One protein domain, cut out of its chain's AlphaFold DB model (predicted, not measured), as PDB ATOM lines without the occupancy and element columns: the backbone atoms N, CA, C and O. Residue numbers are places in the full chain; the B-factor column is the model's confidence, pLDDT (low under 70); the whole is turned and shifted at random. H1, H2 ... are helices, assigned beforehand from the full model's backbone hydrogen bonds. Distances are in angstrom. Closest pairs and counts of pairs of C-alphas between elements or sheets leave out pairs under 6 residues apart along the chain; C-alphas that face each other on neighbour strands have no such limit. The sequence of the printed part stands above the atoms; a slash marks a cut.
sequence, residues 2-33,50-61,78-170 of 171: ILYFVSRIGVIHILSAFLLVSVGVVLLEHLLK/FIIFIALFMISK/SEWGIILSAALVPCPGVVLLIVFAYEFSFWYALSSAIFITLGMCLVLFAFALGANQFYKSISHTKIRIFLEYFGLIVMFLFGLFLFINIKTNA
ATOM      1  N   ILE A   2     194.627 170.821 235.333       66.31
ATOM      2  CA  ILE A   2     194.679 169.854 236.457       66.31
ATOM      3  C   ILE A   2     193.279 169.528 237.012       66.31
ATOM      4  O   ILE A   2     192.928 168.365 237.154       66.31
ATOM      5  N   LEU A   3     192.441 170.550 237.201       67.12
ATOM      6  CA  LEU A   3     191.038 170.407 237.608       67.12
ATOM      7  C   LEU A   3     190.212 169.465 236.719       67.12
ATOM      8  O   LEU A   3     189.461 168.633 237.211       67.12
ATOM      9  N   TYR A   4     190.389 169.571 235.401       69.12
ATOM     10  CA  TYR A   4     189.687 168.738 234.425       69.12
ATOM     11  C   TYR A   4     190.157 167.276 234.482       69.12
ATOM     12  O   TYR A   4     189.350 166.360 234.363       69.12
ATOM     13  N   PHE A   5     191.452 167.050 234.723       70.94
ATOM     14  CA  PHE A   5     192.012 165.708 234.896       70.94
ATOM     15  C   PHE A   5     191.502 165.035 236.181       70.94
ATOM     16  O   PHE A   5     191.054 163.891 236.141       70.94
ATOM     17  N   VAL A   6     191.487 165.770 237.298       69.25
ATOM     18  CA  VAL A   6     190.963 165.280 238.584       69.25
ATOM     19  C   VAL A   6     189.454 165.043 238.513       69.25
ATOM     20  O   VAL A   6     188.966 164.029 238.993       69.25
ATOM     21  N   SER A   7     188.698 165.914 237.843       69.25
ATOM     22  CA  SER A   7     187.261 165.703 237.648       69.25
ATOM     23  C   SER A   7     186.969 164.433 236.835       69.25
ATOM     24  O   SER A   7     186.096 163.662 237.226       69.25
ATOM     25  N   ARG A   8     187.746 164.132 235.778       71.56
ATOM     26  CA  ARG A   8     187.605 162.865 235.033       71.56
ATOM     27  C   ARG A   8     187.905 161.641 235.896       71.56
ATOM     28  O   ARG A   8     187.152 160.677 235.812       71.56
ATOM     29  N   ILE A   9     188.955 161.673 236.724       72.56
ATOM     30  CA  ILE A   9     189.267 160.557 237.636       72.56
ATOM     31  C   ILE A   9     188.124 160.319 238.622       72.56
ATOM     32  O   ILE A   9     187.700 159.181 238.802       72.56
ATOM     33  N   GLY A  10     187.591 161.404 239.196       70.19
ATOM     34  CA  GLY A  10     186.485 161.356 240.144       70.19
ATOM     35  C   GLY A  10     185.256 160.726 239.506       70.19
ATOM     36  O   GLY A  10     184.761 159.725 240.005       70.19
ATOM     37  N   VAL A  11     184.818 161.238 238.350       74.19
ATOM     38  CA  VAL A  11     183.628 160.732 237.642       74.19
ATOM     39  C   VAL A  11     183.747 159.243 237.305       74.19
ATOM     40  O   VAL A  11     182.789 158.501 237.505       74.19
ATOM     41  N   ILE A  12     184.914 158.776 236.847       76.38
ATOM     42  CA  ILE A  12     185.125 157.357 236.502       76.38
ATOM     43  C   ILE A  12     185.131 156.473 237.763       76.38
ATOM     44  O   ILE A  12     184.555 155.382 237.758       76.38
ATOM     45  N   HIS A  13     185.737 156.940 238.858       73.31
ATOM     46  CA  HIS A  13     185.754 156.228 240.140       73.31
ATOM     47  C   HIS A  13     184.347 156.133 240.765       73.31
ATOM     48  O   HIS A  13     183.956 155.090 241.273       73.31
ATOM     49  N   ILE A  14     183.540 157.191 240.651       73.94
ATOM     50  CA  ILE A  14     182.149 157.211 241.134       73.94
ATOM     51  C   ILE A  14     181.271 156.281 240.294       73.94
ATOM     52  O   ILE A  14     180.496 155.502 240.843       73.94
ATOM     53  N   LEU A  15     181.403 156.338 238.965       76.38
ATOM     54  CA  LEU A  15     180.618 155.508 238.053       76.38
ATOM     55  C   LEU A  15     180.884 154.014 238.284       76.38
ATOM     56  O   LEU A  15     179.947 153.221 238.327       76.38
ATOM     57  N   SER A  16     182.153 153.637 238.475       70.38
ATOM     58  CA  SER A  16     182.535 152.252 238.783       70.38
ATOM     59  C   SER A  16     182.050 151.804 240.164       70.38
ATOM     60  O   SER A  16     181.527 150.698 240.275       70.38
ATOM     61  N   ALA A  17     182.129 152.660 241.190       71.69
ATOM     62  CA  ALA A  17     181.582 152.360 242.513       71.69
ATOM     63  C   ALA A  17     180.059 152.157 242.465       71.69
ATOM     64  O   ALA A  17     179.562 151.145 242.947       71.69
ATOM     65  N   PHE A  18     179.317 153.061 241.825       71.50
ATOM     66  CA  PHE A  18     177.860 152.961 241.702       71.50
ATOM     67  C   PHE A  18     177.418 151.701 240.941       71.50
ATOM     68  O   PHE A  18     176.472 151.023 241.347       71.50
ATOM     69  N   LEU A  19     178.125 151.357 239.861       76.19
ATOM     70  CA  LEU A  19     177.859 150.148 239.082       76.19
ATOM     71  C   LEU A  19     178.142 148.882 239.902       76.19
ATOM     72  O   LEU A  19     177.324 147.966 239.905       76.19
ATOM     73  N   LEU A  20     179.247 148.849 240.651       68.12
ATOM     74  CA  LEU A  20     179.601 147.719 241.512       68.12
ATOM     75  C   LEU A  20     178.608 147.534 242.666       68.12
ATOM     76  O   LEU A  20     178.268 146.402 242.985       68.12
ATOM     77  N   VAL A  21     178.093 148.620 243.247       68.12
ATOM     78  CA  VAL A  21     177.031 148.564 244.268       68.12
ATOM     79  C   VAL A  21     175.723 148.062 243.684       68.12
ATOM     80  O   VAL A  21     175.085 147.202 244.280       68.12
ATOM     81  N   SER A  22     175.337 148.560 242.509       66.88
ATOM     82  CA  SER A  22     174.099 148.143 241.846       66.88
ATOM     83  C   SER A  22     174.130 146.652 241.512       66.88
ATOM     84  O   SER A  22     173.186 145.927 241.810       66.88
ATOM     85  N   VAL A  23     175.250 146.171 240.963       76.38
ATOM     86  CA  VAL A  23     175.471 144.740 240.716       76.38
ATOM     87  C   VAL A  23     175.560 143.965 242.031       76.38
ATOM     88  O   VAL A  23     175.007 142.878 242.129       76.38
ATOM     89  N   GLY A  24     176.216 144.522 243.050       66.75
ATOM     90  CA  GLY A  24     176.390 143.903 244.360       66.75
ATOM     91  C   GLY A  24     175.079 143.680 245.103       66.75
ATOM     92  O   GLY A  24     174.902 142.608 245.657       66.75
ATOM     93  N   VAL A  25     174.145 144.634 245.074       67.06
ATOM     94  CA  VAL A  25     172.812 144.493 245.687       67.06
ATOM     95  C   VAL A  25     171.983 143.445 244.947       67.06
ATOM     96  O   VAL A  25     171.452 142.545 245.585       67.06
ATOM     97  N   VAL A  26     171.954 143.486 243.611       69.44
ATOM     98  CA  VAL A  26     171.238 142.487 242.794       69.44
ATOM     99  C   VAL A  26     171.816 141.084 242.997       69.44
ATOM    100  O   VAL A  26     171.080 140.104 243.091       69.44
ATOM    101  N   LEU A  27     173.142 140.979 243.095       67.25
ATOM    102  CA  LEU A  27     173.823 139.724 243.380       67.25
ATOM    103  C   LEU A  27     173.568 139.277 244.824       67.25
ATOM    104  O   LEU A  27     173.303 138.106 245.047       67.25
ATOM    105  N   LEU A  28     173.595 140.183 245.801       59.88
ATOM    106  CA  LEU A  28     173.269 139.880 247.192       59.88
ATOM    107  C   LEU A  28     171.842 139.351 247.309       59.88
ATOM    108  O   LEU A  28     171.664 138.301 247.902       59.88
ATOM    109  N   GLU A  29     170.840 139.963 246.682       61.12
ATOM    110  CA  GLU A  29     169.466 139.433 246.687       61.12
ATOM    111  C   GLU A  29     169.369 138.021 246.084       61.12
ATOM    112  O   GLU A  29     168.577 137.196 246.540       61.12
ATOM    113  N   HIS A  30     170.213 137.709 245.099       61.16
ATOM    114  CA  HIS A  30     170.264 136.392 244.467       61.16
ATOM    115  C   HIS A  30     171.053 135.345 245.284       61.16
ATOM    116  O   HIS A  30     170.802 134.149 245.148       61.16
ATOM    117  N   LEU A  31     171.993 135.788 246.129       58.06
ATOM    118  CA  LEU A  31     172.888 134.966 246.960       58.06
ATOM    119  C   LEU A  31     172.359 134.797 248.402       58.06
ATOM    120  O   LEU A  31     172.623 133.781 249.045       58.06
ATOM    121  N   LEU A  32     171.551 135.745 248.894       52.31
ATOM    122  CA  LEU A  32     170.871 135.719 250.199       52.31
ATOM    123  C   LEU A  32     169.786 134.633 250.291       52.31
ATOM    124  O   LEU A  32     169.283 134.364 251.378       52.31
ATOM    125  N   LYS A  33     169.452 133.975 249.175       52.09
ATOM    126  CA  LYS A  33     168.618 132.768 249.175       52.09
ATOM    127  C   LYS A  33     169.362 131.498 249.607       52.09
ATOM    128  O   LYS A  33     168.687 130.544 249.969       52.09
ATOM    129  N   PHE A  50     193.688 140.872 245.477       81.94
ATOM    130  CA  PHE A  50     193.898 141.800 244.358       81.94
ATOM    131  C   PHE A  50     194.768 143.006 244.749       81.94
ATOM    132  O   PHE A  50     195.661 143.372 243.987       81.94
ATOM    133  N   ILE A  51     194.581 143.595 245.940       83.38
ATOM    134  CA  ILE A  51     195.398 144.728 246.421       83.38
ATOM    135  C   ILE A  51     196.864 144.315 246.589       83.38
ATOM    136  O   ILE A  51     197.755 145.017 246.110       83.38
ATOM    137  N   ILE A  52     197.122 143.172 247.234       86.75
ATOM    138  CA  ILE A  52     198.481 142.649 247.433       86.75
ATOM    139  C   ILE A  52     199.137 142.347 246.082       86.75
ATOM    140  O   ILE A  52     200.289 142.719 245.871       86.75
ATOM    141  N   PHE A  53     198.403 141.738 245.145       85.56
ATOM    142  CA  PHE A  53     198.900 141.433 243.804       85.56
ATOM    143  C   PHE A  53     199.254 142.700 243.009       85.56
ATOM    144  O   PHE A  53     200.335 142.777 242.425       85.56
ATOM    145  N   ILE A  54     198.395 143.727 243.028       81.69
ATOM    146  CA  ILE A  54     198.645 145.014 242.356       81.69
ATOM    147  C   ILE A  54     199.829 145.744 242.998       81.69
ATOM    148  O   ILE A  54     200.681 146.275 242.283       81.69
ATOM    149  N   ALA A  55     199.925 145.738 244.331       81.94
ATOM    150  CA  ALA A  55     201.051 146.324 245.049       81.94
ATOM    151  C   ALA A  55     202.371 145.618 244.695       81.94
ATOM    152  O   ALA A  55     203.345 146.294 244.358       81.94
ATOM    153  N   LEU A  56     202.395 144.277 244.672       84.69
ATOM    154  CA  LEU A  56     203.556 143.497 244.226       84.69
ATOM    155  C   LEU A  56     203.916 143.799 242.771       84.69
ATOM    156  O   LEU A  56     205.095 143.935 242.448       84.69
ATOM    157  N   PHE A  57     202.919 143.918 241.892       81.31
ATOM    158  CA  PHE A  57     203.122 144.240 240.484       81.31
ATOM    159  C   PHE A  57     203.730 145.640 240.304       81.31
ATOM    160  O   PHE A  57     204.690 145.796 239.547       81.31
ATOM    161  N   MET A  58     203.236 146.650 241.034       75.06
ATOM    162  CA  MET A  58     203.805 148.004 241.029       75.06
ATOM    163  C   MET A  58     205.232 148.026 241.588       75.06
ATOM    164  O   MET A  58     206.096 148.661 240.984       75.06
ATOM    165  N   ILE A  59     205.509 147.300 242.678       81.88
ATOM    166  CA  ILE A  59     206.863 147.164 243.245       81.88
ATOM    167  C   ILE A  59     207.808 146.469 242.257       81.88
ATOM    168  O   ILE A  59     208.915 146.948 242.020       81.88
ATOM    169  N   SER A  60     207.352 145.390 241.615       81.62
ATOM    170  CA  SER A  60     208.153 144.600 240.673       81.62
ATOM    171  C   SER A  60     208.491 145.415 239.432       81.62
ATOM    172  O   SER A  60     209.641 145.450 239.004       81.62
ATOM    173  N   LYS A  61     207.515 146.157 238.889       72.38
ATOM    174  CA  LYS A  61     207.769 147.105 237.800       72.38
ATOM    175  C   LYS A  61     208.690 148.243 238.219       72.38
ATOM    176  O   LYS A  61     209.509 148.658 237.405       72.38
ATOM    177  N   SER A  78     199.984 156.243 228.452       52.09
ATOM    178  CA  SER A  78     199.840 155.463 229.703       52.09
ATOM    179  C   SER A  78     198.797 156.030 230.673       52.09
ATOM    180  O   SER A  78     198.697 155.567 231.808       52.09
ATOM    181  N   GLU A  79     198.034 157.040 230.259       59.72
ATOM    182  CA  GLU A  79     197.041 157.692 231.119       59.72
ATOM    183  C   GLU A  79     195.901 156.722 231.449       59.72
ATOM    184  O   GLU A  79     195.551 156.544 232.611       59.72
ATOM    185  N   TRP A  80     195.402 155.997 230.445       60.53
ATOM    186  CA  TRP A  80     194.288 155.062 230.603       60.53
ATOM    187  C   TRP A  80     194.584 153.918 231.574       60.53
ATOM    188  O   TRP A  80     193.717 153.580 232.364       60.53
ATOM    189  N   GLY A  81     195.801 153.363 231.581       64.44
ATOM    190  CA  GLY A  81     196.153 152.262 232.486       64.44
ATOM    191  C   GLY A  81     196.194 152.681 233.958       64.44
ATOM    192  O   GLY A  81     195.733 151.946 234.825       64.44
ATOM    193  N   ILE A  82     196.682 153.892 234.234       65.56
ATOM    194  CA  ILE A  82     196.736 154.438 235.596       65.56
ATOM    195  C   ILE A  82     195.319 154.773 236.069       65.56
ATOM    196  O   ILE A  82     194.928 154.380 237.166       65.56
ATOM    197  N   ILE A  83     194.523 155.414 235.205       67.12
ATOM    198  CA  ILE A  83     193.116 155.733 235.472       67.12
ATOM    199  C   ILE A  83     192.316 154.458 235.751       67.12
ATOM    200  O   ILE A  83     191.547 154.406 236.707       67.12
ATOM    201  N   LEU A  84     192.536 153.414 234.951       65.69
ATOM    202  CA  LEU A  84     191.838 152.144 235.092       65.69
ATOM    203  C   LEU A  84     192.292 151.399 236.349       65.69
ATOM    204  O   LEU A  84     191.445 150.865 237.042       65.69
ATOM    205  N   SER A  85     193.574 151.441 236.724       66.44
ATOM    206  CA  SER A  85     194.036 150.860 237.995       66.44
ATOM    207  C   SER A  85     193.465 151.573 239.231       66.44
ATOM    208  O   SER A  85     193.112 150.913 240.205       66.44
ATOM    209  N   ALA A  86     193.300 152.900 239.170       65.94
ATOM    210  CA  ALA A  86     192.692 153.698 240.235       65.94
ATOM    211  C   ALA A  86     191.159 153.543 240.309       65.94
ATOM    212  O   ALA A  86     190.563 153.762 241.361       65.94
ATOM    213  N   ALA A  87     190.517 153.174 239.198       64.75
ATOM    214  CA  ALA A  87     189.089 152.863 239.147       64.75
ATOM    215  C   ALA A  87     188.789 151.395 239.499       64.75
ATOM    216  O   ALA A  87     187.755 151.103 240.087       64.75
ATOM    217  N   LEU A  88     189.688 150.469 239.147       62.56
ATOM    218  CA  LEU A  88     189.502 149.027 239.321       62.56
ATOM    219  C   LEU A  88     189.681 148.575 240.769       62.56
ATOM    220  O   LEU A  88     189.131 147.546 241.142       62.56
ATOM    221  N   VAL A  89     190.449 149.309 241.578       62.25
ATOM    222  CA  VAL A  89     190.537 149.057 243.019       62.25
ATOM    223  C   VAL A  89     189.488 149.926 243.711       62.25
ATOM    224  O   VAL A  89     189.793 151.071 244.056       62.25
ATOM    225  N   PRO A  90     188.254 149.431 243.939       61.38
ATOM    226  CA  PRO A  90     187.403 150.058 244.929       61.38
ATOM    227  C   PRO A  90     188.166 150.004 246.251       61.38
ATOM    228  O   PRO A  90     188.692 148.958 246.645       61.38
ATOM    229  N   CYS A  91     188.280 151.142 246.926       63.56
ATOM    230  CA  CYS A  91     188.877 151.156 248.248       63.56
ATOM    231  C   CYS A  91     188.022 150.218 249.118       63.56
ATOM    232  O   CYS A  91     186.801 150.387 249.152       63.56
ATOM    233  N   PRO A  92     188.618 149.247 249.829       62.09
ATOM    234  CA  PRO A  92     187.870 148.278 250.635       62.09
ATOM    235  C   PRO A  92     186.918 148.965 251.628       62.09
ATOM    236  O   PRO A  92     185.850 148.441 251.928       62.09
ATOM    237  N   GLY A  93     187.249 150.192 252.049       64.56
ATOM    238  CA  GLY A  93     186.385 151.036 252.872       64.56
ATOM    239  C   GLY A  93     185.049 151.424 252.229       64.56
ATOM    240  O   GLY A  93     184.051 151.476 252.931       64.56
ATOM    241  N   VAL A  94     184.980 151.653 250.916       69.19
ATOM    242  CA  VAL A  94     183.726 152.045 250.245       69.19
ATOM    243  C   VAL A  94     182.746 150.868 250.237       69.19
ATOM    244  O   VAL A  94     181.586 151.035 250.596       69.19
ATOM    245  N   VAL A  95     183.233 149.657 249.955       67.19
ATOM    246  CA  VAL A  95     182.425 148.426 250.006       67.19
ATOM    247  C   VAL A  95     181.897 148.167 251.421       67.19
ATOM    248  O   VAL A  95     180.702 147.938 251.589       67.19
ATOM    249  N   LEU A  96     182.757 148.276 252.441       65.56
ATOM    250  CA  LEU A  96     182.373 148.139 253.853       65.56
ATOM    251  C   LEU A  96     181.295 149.154 254.266       65.56
ATOM    252  O   LEU A  96     180.306 148.777 254.890       65.56
ATOM    253  N   LEU A  97     181.453 150.427 253.887       70.56
ATOM    254  CA  LEU A  97     180.485 151.478 254.215       70.56
ATOM    255  C   LEU A  97     179.142 151.292 253.504       70.56
ATOM    256  O   LEU A  97     178.105 151.610 254.078       70.56
ATOM    257  N   ILE A  98     179.143 150.777 252.275       64.12
ATOM    258  CA  ILE A  98     177.905 150.517 251.535       64.12
ATOM    259  C   ILE A  98     177.143 149.332 252.120       64.12
ATOM    260  O   ILE A  98     175.929 149.425 252.262       64.12
ATOM    261  N   VAL A  99     177.833 148.255 252.504       68.06
ATOM    262  CA  VAL A  99     177.195 147.116 253.184       68.06
ATOM    263  C   VAL A  99     176.598 147.564 254.520       68.06
ATOM    264  O   VAL A  99     175.438 147.274 254.797       68.06
ATOM    265  N   PHE A 100     177.335 148.363 255.297       66.88
ATOM    266  CA  PHE A 100     176.838 148.924 256.554       66.88
ATOM    267  C   PHE A 100     175.636 149.867 256.354       66.88
ATOM    268  O   PHE A 100     174.683 149.849 257.127       66.88
ATOM    269  N   ALA A 101     175.636 150.680 255.294       70.25
ATOM    270  CA  ALA A 101     174.509 151.556 254.977       70.25
ATOM    271  C   ALA A 101     173.271 150.782 254.486       70.25
ATOM    272  O   ALA A 101     172.144 151.236 254.698       70.25
ATOM    273  N   TYR A 102     173.470 149.621 253.854       66.12
ATOM    274  CA  TYR A 102     172.389 148.747 253.399       66.12
ATOM    275  C   TYR A 102     171.615 148.122 254.570       66.12
ATOM    276  O   TYR A 102     170.399 147.991 254.471       66.12
ATOM    277  N   GLU A 103     172.279 147.824 255.696       68.06
ATOM    278  CA  GLU A 103     171.600 147.357 256.917       68.06
ATOM    279  C   GLU A 103     170.617 148.389 257.491       68.06
ATOM    280  O   GLU A 103     169.593 148.014 258.058       68.06
ATOM    281  N   PHE A 104     170.892 149.688 257.338       71.88
ATOM    282  CA  PHE A 104     170.042 150.736 257.909       71.88
ATOM    283  C   PHE A 104     168.815 151.069 257.044       71.88
ATOM    284  O   PHE A 104     167.727 151.218 257.597       71.88
ATOM    285  N   SER A 105     168.971 151.243 255.720       78.00
ATOM    286  CA  SER A 105     167.914 151.336 254.679       78.00
ATOM    287  C   SER A 105     168.480 151.908 253.365       78.00
ATOM    288  O   SER A 105     169.421 152.703 253.367       78.00
ATOM    289  N   PHE A 106     167.822 151.630 252.231       73.75
ATOM    290  CA  PHE A 106     168.231 152.094 250.889       73.75
ATOM    291  C   PHE A 106     168.395 153.626 250.754       73.75
ATOM    292  O   PHE A 106     169.341 154.103 250.125       73.75
ATOM    293  N   TRP A 107     167.521 154.422 251.382       76.50
ATOM    294  CA  TRP A 107     167.583 155.894 251.322       76.50
ATOM    295  C   TRP A 107     168.840 156.488 251.983       76.50
ATOM    296  O   TRP A 107     169.362 157.511 251.522       76.50
ATOM    297  N   TYR A 108     169.366 155.833 253.025       78.56
ATOM    298  CA  TYR A 108     170.614 156.241 253.677       78.56
ATOM    299  C   TYR A 108     171.838 155.847 252.850       78.56
ATOM    300  O   TYR A 108     172.787 156.629 252.770       78.56
ATOM    301  N   ALA A 109     171.796 154.696 252.170       73.94
ATOM    302  CA  ALA A 109     172.847 154.283 251.244       73.94
ATOM    303  C   ALA A 109     173.021 155.294 250.098       73.94
ATOM    304  O   ALA A 109     174.147 155.702 249.799       73.94
ATOM    305  N   LEU A 110     171.914 155.781 249.523       75.44
ATOM    306  CA  LEU A 110     171.956 156.792 248.465       75.44
ATOM    307  C   LEU A 110     172.520 158.133 248.966       75.44
ATOM    308  O   LEU A 110     173.387 158.724 248.322       75.44
ATOM    309  N   SER A 111     172.072 158.596 250.134       82.12
ATOM    310  CA  SER A 111     172.534 159.870 250.708       82.12
ATOM    311  C   SER A 111     174.016 159.824 251.100       82.12
ATOM    312  O   SER A 111     174.763 160.769 250.835       82.12
ATOM    313  N   SER A 112     174.465 158.701 251.669       81.31
ATOM    314  CA  SER A 112     175.868 158.469 252.021       81.31
ATOM    315  C   SER A 112     176.761 158.435 250.780       81.31
ATOM    316  O   SER A 112     177.808 159.079 250.758       81.31
ATOM    317  N   ALA A 113     176.319 157.783 249.699       77.44
ATOM    318  CA  ALA A 113     177.073 157.732 248.448       77.44
ATOM    319  C   ALA A 113     177.353 159.133 247.874       77.44
ATOM    320  O   ALA A 113     178.471 159.403 247.425       77.44
ATOM    321  N   ILE A 114     176.377 160.046 247.937       81.38
ATOM    322  CA  ILE A 114     176.537 161.437 247.483       81.38
ATOM    323  C   ILE A 114     177.547 162.179 248.370       81.38
ATOM    324  O   ILE A 114     178.457 162.832 247.854       81.38
ATOM    325  N   PHE A 115     177.444 162.043 249.695       85.62
ATOM    326  CA  PHE A 115     178.359 162.694 250.641       85.62
ATOM    327  C   PHE A 115     179.797 162.171 250.544       85.62
ATOM    328  O   PHE A 115     180.738 162.963 250.510       85.62
ATOM    329  N   ILE A 116     179.977 160.853 250.436       82.62
ATOM    330  CA  ILE A 116     181.283 160.214 250.234       82.62
ATOM    331  C   ILE A 116     181.907 160.704 248.923       82.62
ATOM    332  O   ILE A 116     183.086 161.061 248.881       82.62
ATOM    333  N   THR A 117     181.104 160.782 247.862       79.19
ATOM    334  CA  THR A 117     181.538 161.273 246.551       79.19
ATOM    335  C   THR A 117     182.006 162.726 246.609       79.19
ATOM    336  O   THR A 117     183.084 163.051 246.102       79.19
ATOM    337  N   LEU A 118     181.228 163.605 247.245       82.06
ATOM    338  CA  LEU A 118     181.609 165.005 247.421       82.06
ATOM    339  C   LEU A 118     182.875 165.139 248.274       82.06
ATOM    340  O   LEU A 118     183.767 165.904 247.911       82.06
ATOM    341  N   GLY A 119     182.993 164.352 249.346       85.44
ATOM    342  CA  GLY A 119     184.171 164.328 250.210       85.44
ATOM    343  C   GLY A 119     185.440 163.923 249.460       85.44
ATOM    344  O   GLY A 119     186.442 164.636 249.514       85.44
ATOM    345  N   MET A 120     185.395 162.829 248.692       81.56
ATOM    346  CA  MET A 120     186.546 162.377 247.905       81.56
ATOM    347  C   MET A 120     186.929 163.386 246.815       81.56
ATOM    348  O   MET A 120     188.109 163.705 246.668       81.56
ATOM    349  N   CYS A 121     185.958 163.962 246.097       79.69
ATOM    350  CA  CYS A 121     186.226 165.004 245.099       79.69
ATOM    351  C   CYS A 121     186.877 166.252 245.716       79.69
ATOM    352  O   CYS A 121     187.827 166.797 245.148       79.69
ATOM    353  N   LEU A 122     186.396 166.690 246.882       86.31
ATOM    354  CA  LEU A 122     186.916 167.861 247.582       86.31
ATOM    355  C   LEU A 122     188.355 167.640 248.067       86.31
ATOM    356  O   LEU A 122     189.214 168.495 247.847       86.31
ATOM    357  N   VAL A 123     188.647 166.477 248.659       86.50
ATOM    358  CA  VAL A 123     190.000 166.133 249.124       86.50
ATOM    359  C   VAL A 123     190.976 166.024 247.952       86.50
ATOM    360  O   VAL A 123     192.067 166.588 248.019       86.50
ATOM    361  N   LEU A 124     190.586 165.377 246.847       81.44
ATOM    362  CA  LEU A 124     191.430 165.280 245.650       81.44
ATOM    363  C   LEU A 124     191.712 166.653 245.032       81.44
ATOM    364  O   LEU A 124     192.830 166.917 244.586       81.44
ATOM    365  N   PHE A 125     190.721 167.546 245.031       82.25
ATOM    366  CA  PHE A 125     190.903 168.908 244.551       82.25
ATOM    367  C   PHE A 125     191.865 169.709 245.438       82.25
ATOM    368  O   PHE A 125     192.799 170.326 244.921       82.25
ATOM    369  N   ALA A 126     191.694 169.648 246.762       84.19
ATOM    370  CA  ALA A 126     192.591 170.300 247.714       84.19
ATOM    371  C   ALA A 126     194.034 169.792 247.566       84.19
ATOM    372  O   ALA A 126     194.973 170.588 247.480       84.19
ATOM    373  N   PHE A 127     194.212 168.472 247.444       79.06
ATOM    374  CA  PHE A 127     195.528 167.864 247.262       79.06
ATOM    375  C   PHE A 127     196.164 168.252 245.923       79.06
ATOM    376  O   PHE A 127     197.365 168.492 245.866       79.06
ATOM    377  N   ALA A 128     195.377 168.381 244.851       75.69
ATOM    378  CA  ALA A 128     195.873 168.815 243.547       75.69
ATOM    379  C   ALA A 128     196.346 170.280 243.543       75.69
ATOM    380  O   ALA A 128     197.365 170.595 242.922       75.69
ATOM    381  N   LEU A 129     195.642 171.174 244.250       81.50
ATOM    382  CA  LEU A 129     196.079 172.562 244.434       81.50
ATOM    383  C   LEU A 129     197.356 172.637 245.279       81.50
ATOM    384  O   LEU A 129     198.322 173.288 244.875       81.50
ATOM    385  N   GLY A 130     197.392 171.916 246.405       79.62
ATOM    386  CA  GLY A 130     198.564 171.846 247.277       79.62
ATOM    387  C   GLY A 130     199.781 171.259 246.562       79.62
ATOM    388  O   GLY A 130     200.870 171.826 246.617       79.62
ATOM    389  N   ALA A 131     199.593 170.180 245.799       74.12
ATOM    390  CA  ALA A 131     200.656 169.535 245.037       74.12
ATOM    391  C   ALA A 131     201.308 170.484 244.025       74.12
ATOM    392  O   ALA A 131     202.520 170.429 243.858       74.12
ATOM    393  N   ASN A 132     200.554 171.388 243.389       73.38
ATOM    394  CA  ASN A 132     201.119 172.369 242.457       73.38
ATOM    395  C   ASN A 132     202.055 173.371 243.160       73.38
ATOM    396  O   ASN A 132     203.102 173.740 242.627       73.38
ATOM    397  N   GLN A 133     201.706 173.782 244.381       73.50
ATOM    398  CA  GLN A 133     202.518 174.691 245.188       73.50
ATOM    399  C   GLN A 133     203.756 173.972 245.759       73.50
ATOM    400  O   GLN A 133     204.871 174.493 245.690       73.50
ATOM    401  N   PHE A 134     203.588 172.724 246.208       71.19
ATOM    402  CA  PHE A 134     204.677 171.854 246.658       71.19
ATOM    403  C   PHE A 134     205.630 171.445 245.527       71.19
ATOM    404  O   PHE A 134     206.836 171.356 245.750       71.19
ATOM    405  N   TYR A 135     205.133 171.266 244.299       68.12
ATOM    406  CA  TYR A 135     205.943 170.925 243.124       68.12
ATOM    407  C   TYR A 135     207.011 171.986 242.841       68.12
ATOM    408  O   TYR A 135     208.112 171.647 242.412       68.12
ATOM    409  N   LYS A 136     206.698 173.260 243.111       62.50
ATOM    410  CA  LYS A 136     207.622 174.387 242.937       62.50
ATOM    411  C   LYS A 136     208.651 174.491 244.072       62.50
ATOM    412  O   LYS A 136     209.758 174.957 243.832       62.50
ATOM    413  N   SER A 137     208.305 174.044 245.282       60.69
ATOM    414  CA  SER A 137     209.183 174.094 246.463       60.69
ATOM    415  C   SER A 137     210.111 172.876 246.591       60.69
ATOM    416  O   SER A 137     211.206 172.993 247.136       60.69
ATOM    417  N   ILE A 138     209.705 171.700 246.101       61.31
ATOM    418  CA  ILE A 138     210.491 170.457 246.147       61.31
ATOM    419  C   ILE A 138     211.258 170.282 244.826       61.31
ATOM    420  O   ILE A 138     210.860 169.561 243.913       61.31
ATOM    421  N   SER A 139     212.403 170.962 244.731       59.72
ATOM    422  CA  SER A 139     213.379 170.780 243.642       59.72
ATOM    423  C   SER A 139     214.261 169.531 243.826       59.72
ATOM    424  O   SER A 139     215.043 169.194 242.939       59.72
ATOM    425  N   HIS A 140     214.171 168.827 244.961       62.91
ATOM    426  CA  HIS A 140     215.032 167.676 245.237       62.91
ATOM    427  C   HIS A 140     214.406 166.359 244.767       62.91
ATOM    428  O   HIS A 140     213.465 165.838 245.368       62.91
ATOM    429  N   THR A 141     215.015 165.760 243.740       68.31
ATOM    430  CA  THR A 141     214.669 164.443 243.175       68.31
ATOM    431  C   THR A 141     214.594 163.334 244.236       68.31
ATOM    432  O   THR A 141     213.746 162.449 244.140       68.31
ATOM    433  N   LYS A 142     215.410 163.417 245.300       73.50
ATOM    434  CA  LYS A 142     215.392 162.462 246.424       73.50
ATOM    435  C   LYS A 142     214.055 162.438 247.172       73.50
ATOM    436  O   LYS A 142     213.588 161.361 247.521       73.50
ATOM    437  N   ILE A 143     213.420 163.596 247.382       78.62
ATOM    438  CA  ILE A 143     212.156 163.685 248.133       78.62
ATOM    439  C   ILE A 143     211.016 163.063 247.328       78.62
ATOM    440  O   ILE A 143     210.198 162.347 247.891       78.62
ATOM    441  N   ARG A 144     210.990 163.260 246.003       71.81
ATOM    442  CA  ARG A 144     209.998 162.600 245.136       71.81
ATOM    443  C   ARG A 144     210.122 161.082 245.173       71.81
ATOM    444  O   ARG A 144     209.118 160.401 245.328       71.81
ATOM    445  N   ILE A 145     211.350 160.571 245.073       77.06
ATOM    446  CA  ILE A 145     211.624 159.132 245.164       77.06
ATOM    447  C   ILE A 145     211.223 158.570 246.529       77.06
ATOM    448  O   ILE A 145     210.614 157.503 246.585       77.06
ATOM    449  N   PHE A 146     211.499 159.306 247.607       83.81
ATOM    450  CA  PHE A 146     211.092 158.919 248.951       83.81
ATOM    451  C   PHE A 146     209.565 158.867 249.091       83.81
ATOM    452  O   PHE A 146     209.036 157.875 249.579       83.81
ATOM    453  N   LEU A 147     208.850 159.886 248.601       77.25
ATOM    454  CA  LEU A 147     207.388 159.956 248.673       77.25
ATOM    455  C   LEU A 147     206.711 158.839 247.861       77.25
ATOM    456  O   LEU A 147     205.713 158.273 248.296       77.25
ATOM    457  N   GLU A 148     207.270 158.500 246.697       75.38
ATOM    458  CA  GLU A 148     206.757 157.423 245.848       75.38
ATOM    459  C   GLU A 148     206.957 156.046 246.503       75.38
ATOM    460  O   GLU A 148     206.050 155.217 246.498       75.38
ATOM    461  N   TYR A 149     208.121 155.811 247.119       82.50
ATOM    462  CA  TYR A 149     208.395 154.569 247.847       82.50
ATOM    463  C   TYR A 149     207.550 154.453 249.122       82.50
ATOM    464  O   TYR A 149     207.001 153.390 249.411       82.50
ATOM    465  N   PHE A 150     207.376 155.565 249.838       87.06
ATOM    466  CA  PHE A 150     206.521 155.647 251.016       87.06
ATOM    467  C   PHE A 150     205.062 155.303 250.683       87.06
ATOM    468  O   PHE A 150     204.454 154.489 251.374       87.06
ATOM    469  N   GLY A 151     204.523 155.839 249.582       81.75
ATOM    470  CA  GLY A 151     203.177 155.504 249.112       81.75
ATOM    471  C   GLY A 151     202.997 154.010 248.809       81.75
ATOM    472  O   GLY A 151     202.006 153.420 249.238       81.75
ATOM    473  N   LEU A 152     203.970 153.376 248.137       82.12
ATOM    474  CA  LEU A 152     203.921 151.930 247.868       82.12
ATOM    475  C   LEU A 152     203.974 151.090 249.150       82.12
ATOM    476  O   LEU A 152     203.211 150.131 249.268       82.12
ATOM    477  N   ILE A 153     204.843 151.440 250.104       86.62
ATOM    478  CA  ILE A 153     204.938 150.726 251.387       86.62
ATOM    479  C   ILE A 153     203.610 150.796 252.134       86.62
ATOM    480  O   ILE A 153     203.104 149.765 252.570       86.62
ATOM    481  N   VAL A 154     203.033 151.995 252.261       88.31
ATOM    482  CA  VAL A 154     201.770 152.195 252.984       88.31
ATOM    483  C   VAL A 154     200.630 151.425 252.311       88.31
ATOM    484  O   VAL A 154     199.864 150.751 252.998       88.31
ATOM    485  N   MET A 155     200.547 151.444 250.974       84.19
ATOM    486  CA  MET A 155     199.539 150.687 250.222       84.19
ATOM    487  C   MET A 155     199.676 149.168 250.426       84.19
ATOM    488  O   MET A 155     198.677 148.475 250.626       84.19
ATOM    489  N   PHE A 156     200.905 148.646 250.419       86.19
ATOM    490  CA  PHE A 156     201.173 147.227 250.651       86.19
ATOM    491  C   PHE A 156     200.836 146.799 252.087       86.19
ATOM    492  O   PHE A 156     200.190 145.769 252.290       86.19
ATOM    493  N   LEU A 157     201.206 147.617 253.079       89.56
ATOM    494  CA  LEU A 157     200.880 147.371 254.486       89.56
ATOM    495  C   LEU A 157     199.370 147.326 254.717       89.56
ATOM    496  O   LEU A 157     198.887 146.462 255.442       89.56
ATOM    497  N   PHE A 158     198.622 148.222 254.074       83.94
ATOM    498  CA  PHE A 158     197.168 148.253 254.186       83.94
ATOM    499  C   PHE A 158     196.522 146.976 253.623       83.94
ATOM    500  O   PHE A 158     195.613 146.415 254.235       83.94
ATOM    501  N   GLY A 159     197.039 146.460 252.500       84.62
ATOM    502  CA  GLY A 159     196.623 145.167 251.947       84.62
ATOM    503  C   GLY A 159     196.905 143.991 252.891       84.62
ATOM    504  O   GLY A 159     196.020 143.169 253.131       84.62
ATOM    505  N   LEU A 160     198.105 143.939 253.481       88.44
ATOM    506  CA  LEU A 160     198.468 142.916 254.471       88.44
ATOM    507  C   LEU A 160     197.613 143.000 255.740       88.44
ATOM    508  O   LEU A 160     197.184 141.969 256.253       88.44
ATOM    509  N   PHE A 161     197.335 144.209 256.230       86.06
ATOM    510  CA  PHE A 161     196.504 144.422 257.413       86.06
ATOM    511  C   PHE A 161     195.093 143.855 257.223       86.06
ATOM    512  O   PHE A 161     194.584 143.169 258.111       86.06
ATOM    513  N   LEU A 162     194.477 144.074 256.056       82.50
ATOM    514  CA  LEU A 162     193.169 143.492 255.732       82.50
ATOM    515  C   LEU A 162     193.225 141.966 255.646       82.50
ATOM    516  O   LEU A 162     192.355 141.290 256.190       82.50
ATOM    517  N   PHE A 163     194.268 141.418 255.023       84.06
ATOM    518  CA  PHE A 163     194.449 139.972 254.916       84.06
ATOM    519  C   PHE A 163     194.613 139.293 256.289       84.06
ATOM    520  O   PHE A 163     194.021 138.244 256.542       84.06
ATOM    521  N   ILE A 164     195.374 139.909 257.199       83.81
ATOM    522  CA  ILE A 164     195.570 139.407 258.565       83.81
ATOM    523  C   ILE A 164     194.262 139.472 259.362       83.81
ATOM    524  O   ILE A 164     193.904 138.487 260.002       83.81
ATOM    525  N   ASN A 165     193.520 140.585 259.286       80.31
ATOM    526  CA  ASN A 165     192.234 140.720 259.980       80.31
ATOM    527  C   ASN A 165     191.224 139.658 259.532       80.31
ATOM    528  O   ASN A 165     190.542 139.069 260.362       80.31
ATOM    529  N   ILE A 166     191.164 139.352 258.237       71.69
ATOM    530  CA  ILE A 166     190.370 138.233 257.715       71.69
ATOM    531  C   ILE A 166     190.794 136.910 258.337       71.69
ATOM    532  O   ILE A 166     189.956 136.179 258.847       71.69
ATOM    533  N   LYS A 167     192.092 136.605 258.352       63.50
ATOM    534  CA  LYS A 167     192.568 135.326 258.882       63.50
ATOM    535  C   LYS A 167     192.212 135.142 260.364       63.50
ATOM    536  O   LYS A 167     191.937 134.020 260.769       63.50
ATOM    537  N   THR A 168     192.188 136.225 261.139       62.69
ATOM    538  CA  THR A 168     191.811 136.218 262.562       62.69
ATOM    539  C   THR A 168     190.312 136.019 262.801       62.69
ATOM    540  O   THR A 168     189.957 135.421 263.803       62.69
ATOM    541  N   ASN A 169     189.428 136.474 261.906       54.75
ATOM    542  CA  ASN A 169     187.970 136.304 262.058       54.75
ATOM    543  C   ASN A 169     187.442 134.962 261.501       54.75
ATOM    544  O   ASN A 169     186.240 134.718 261.524       54.75
ATOM    545  N   ALA A 170     188.323 134.119 260.955       48.62
ATOM    546  CA  ALA A 170     187.994 132.818 260.367       48.62
ATOM    547  C   ALA A 170     188.351 131.621 261.267       48.62
ATOM    548  O   ALA A 170     188.220 130.478 260.827       48.62
TER     549      ALA A 170
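This is residues 2 to 33, 50 to 61 and 78 to 170 of the 171 residues of the protein "DUF1007 domain-containing protein" of Campylobacter coli (UniProt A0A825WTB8). This is a loose, open, all-helix model: long H1 packs on long H5, and long H6 folds back but stays apart from both. Short H4 forms a hairpin with H5, H3 packs on H1, H2 on H6. The printed part has 137 residues with six named helices, H1 to H6; radius of gyration of the C-alphas 17.6 A, spans 58 by 35 by 25 A.

Find C-alpha 2 at (194.679, 169.854, 236.457); H1 runs to residue 31, 42.5 A. Then come H2, residues 50 to 61, H3, 79 to 88, H4, 92 to 104, H5, 106 to 137, 46.7 A, and H6, 141 to 169, 43.1 A, ending at (187.970, 136.304, 262.058).

Residues 2 to 14 of H1 touch residues 117 to 128 of H5, closest C-alphas Gly 10 and Cys 121, 6.2 A. Residues 152 to 160 of H6 touch H2, closest C-alphas Gly 159 and Ile 52, 5.5 A. O i to N i+4 pairs are all within hydrogen-bond range in H1, H2, H3, H6; H4 has 8 of 9, H5 27 of 28.

Cuts leave C-alphas 33 and 50 27.3 A apart, 61 and 78 14.1 A. Residues 78 to 96 are among those under pLDDT 70.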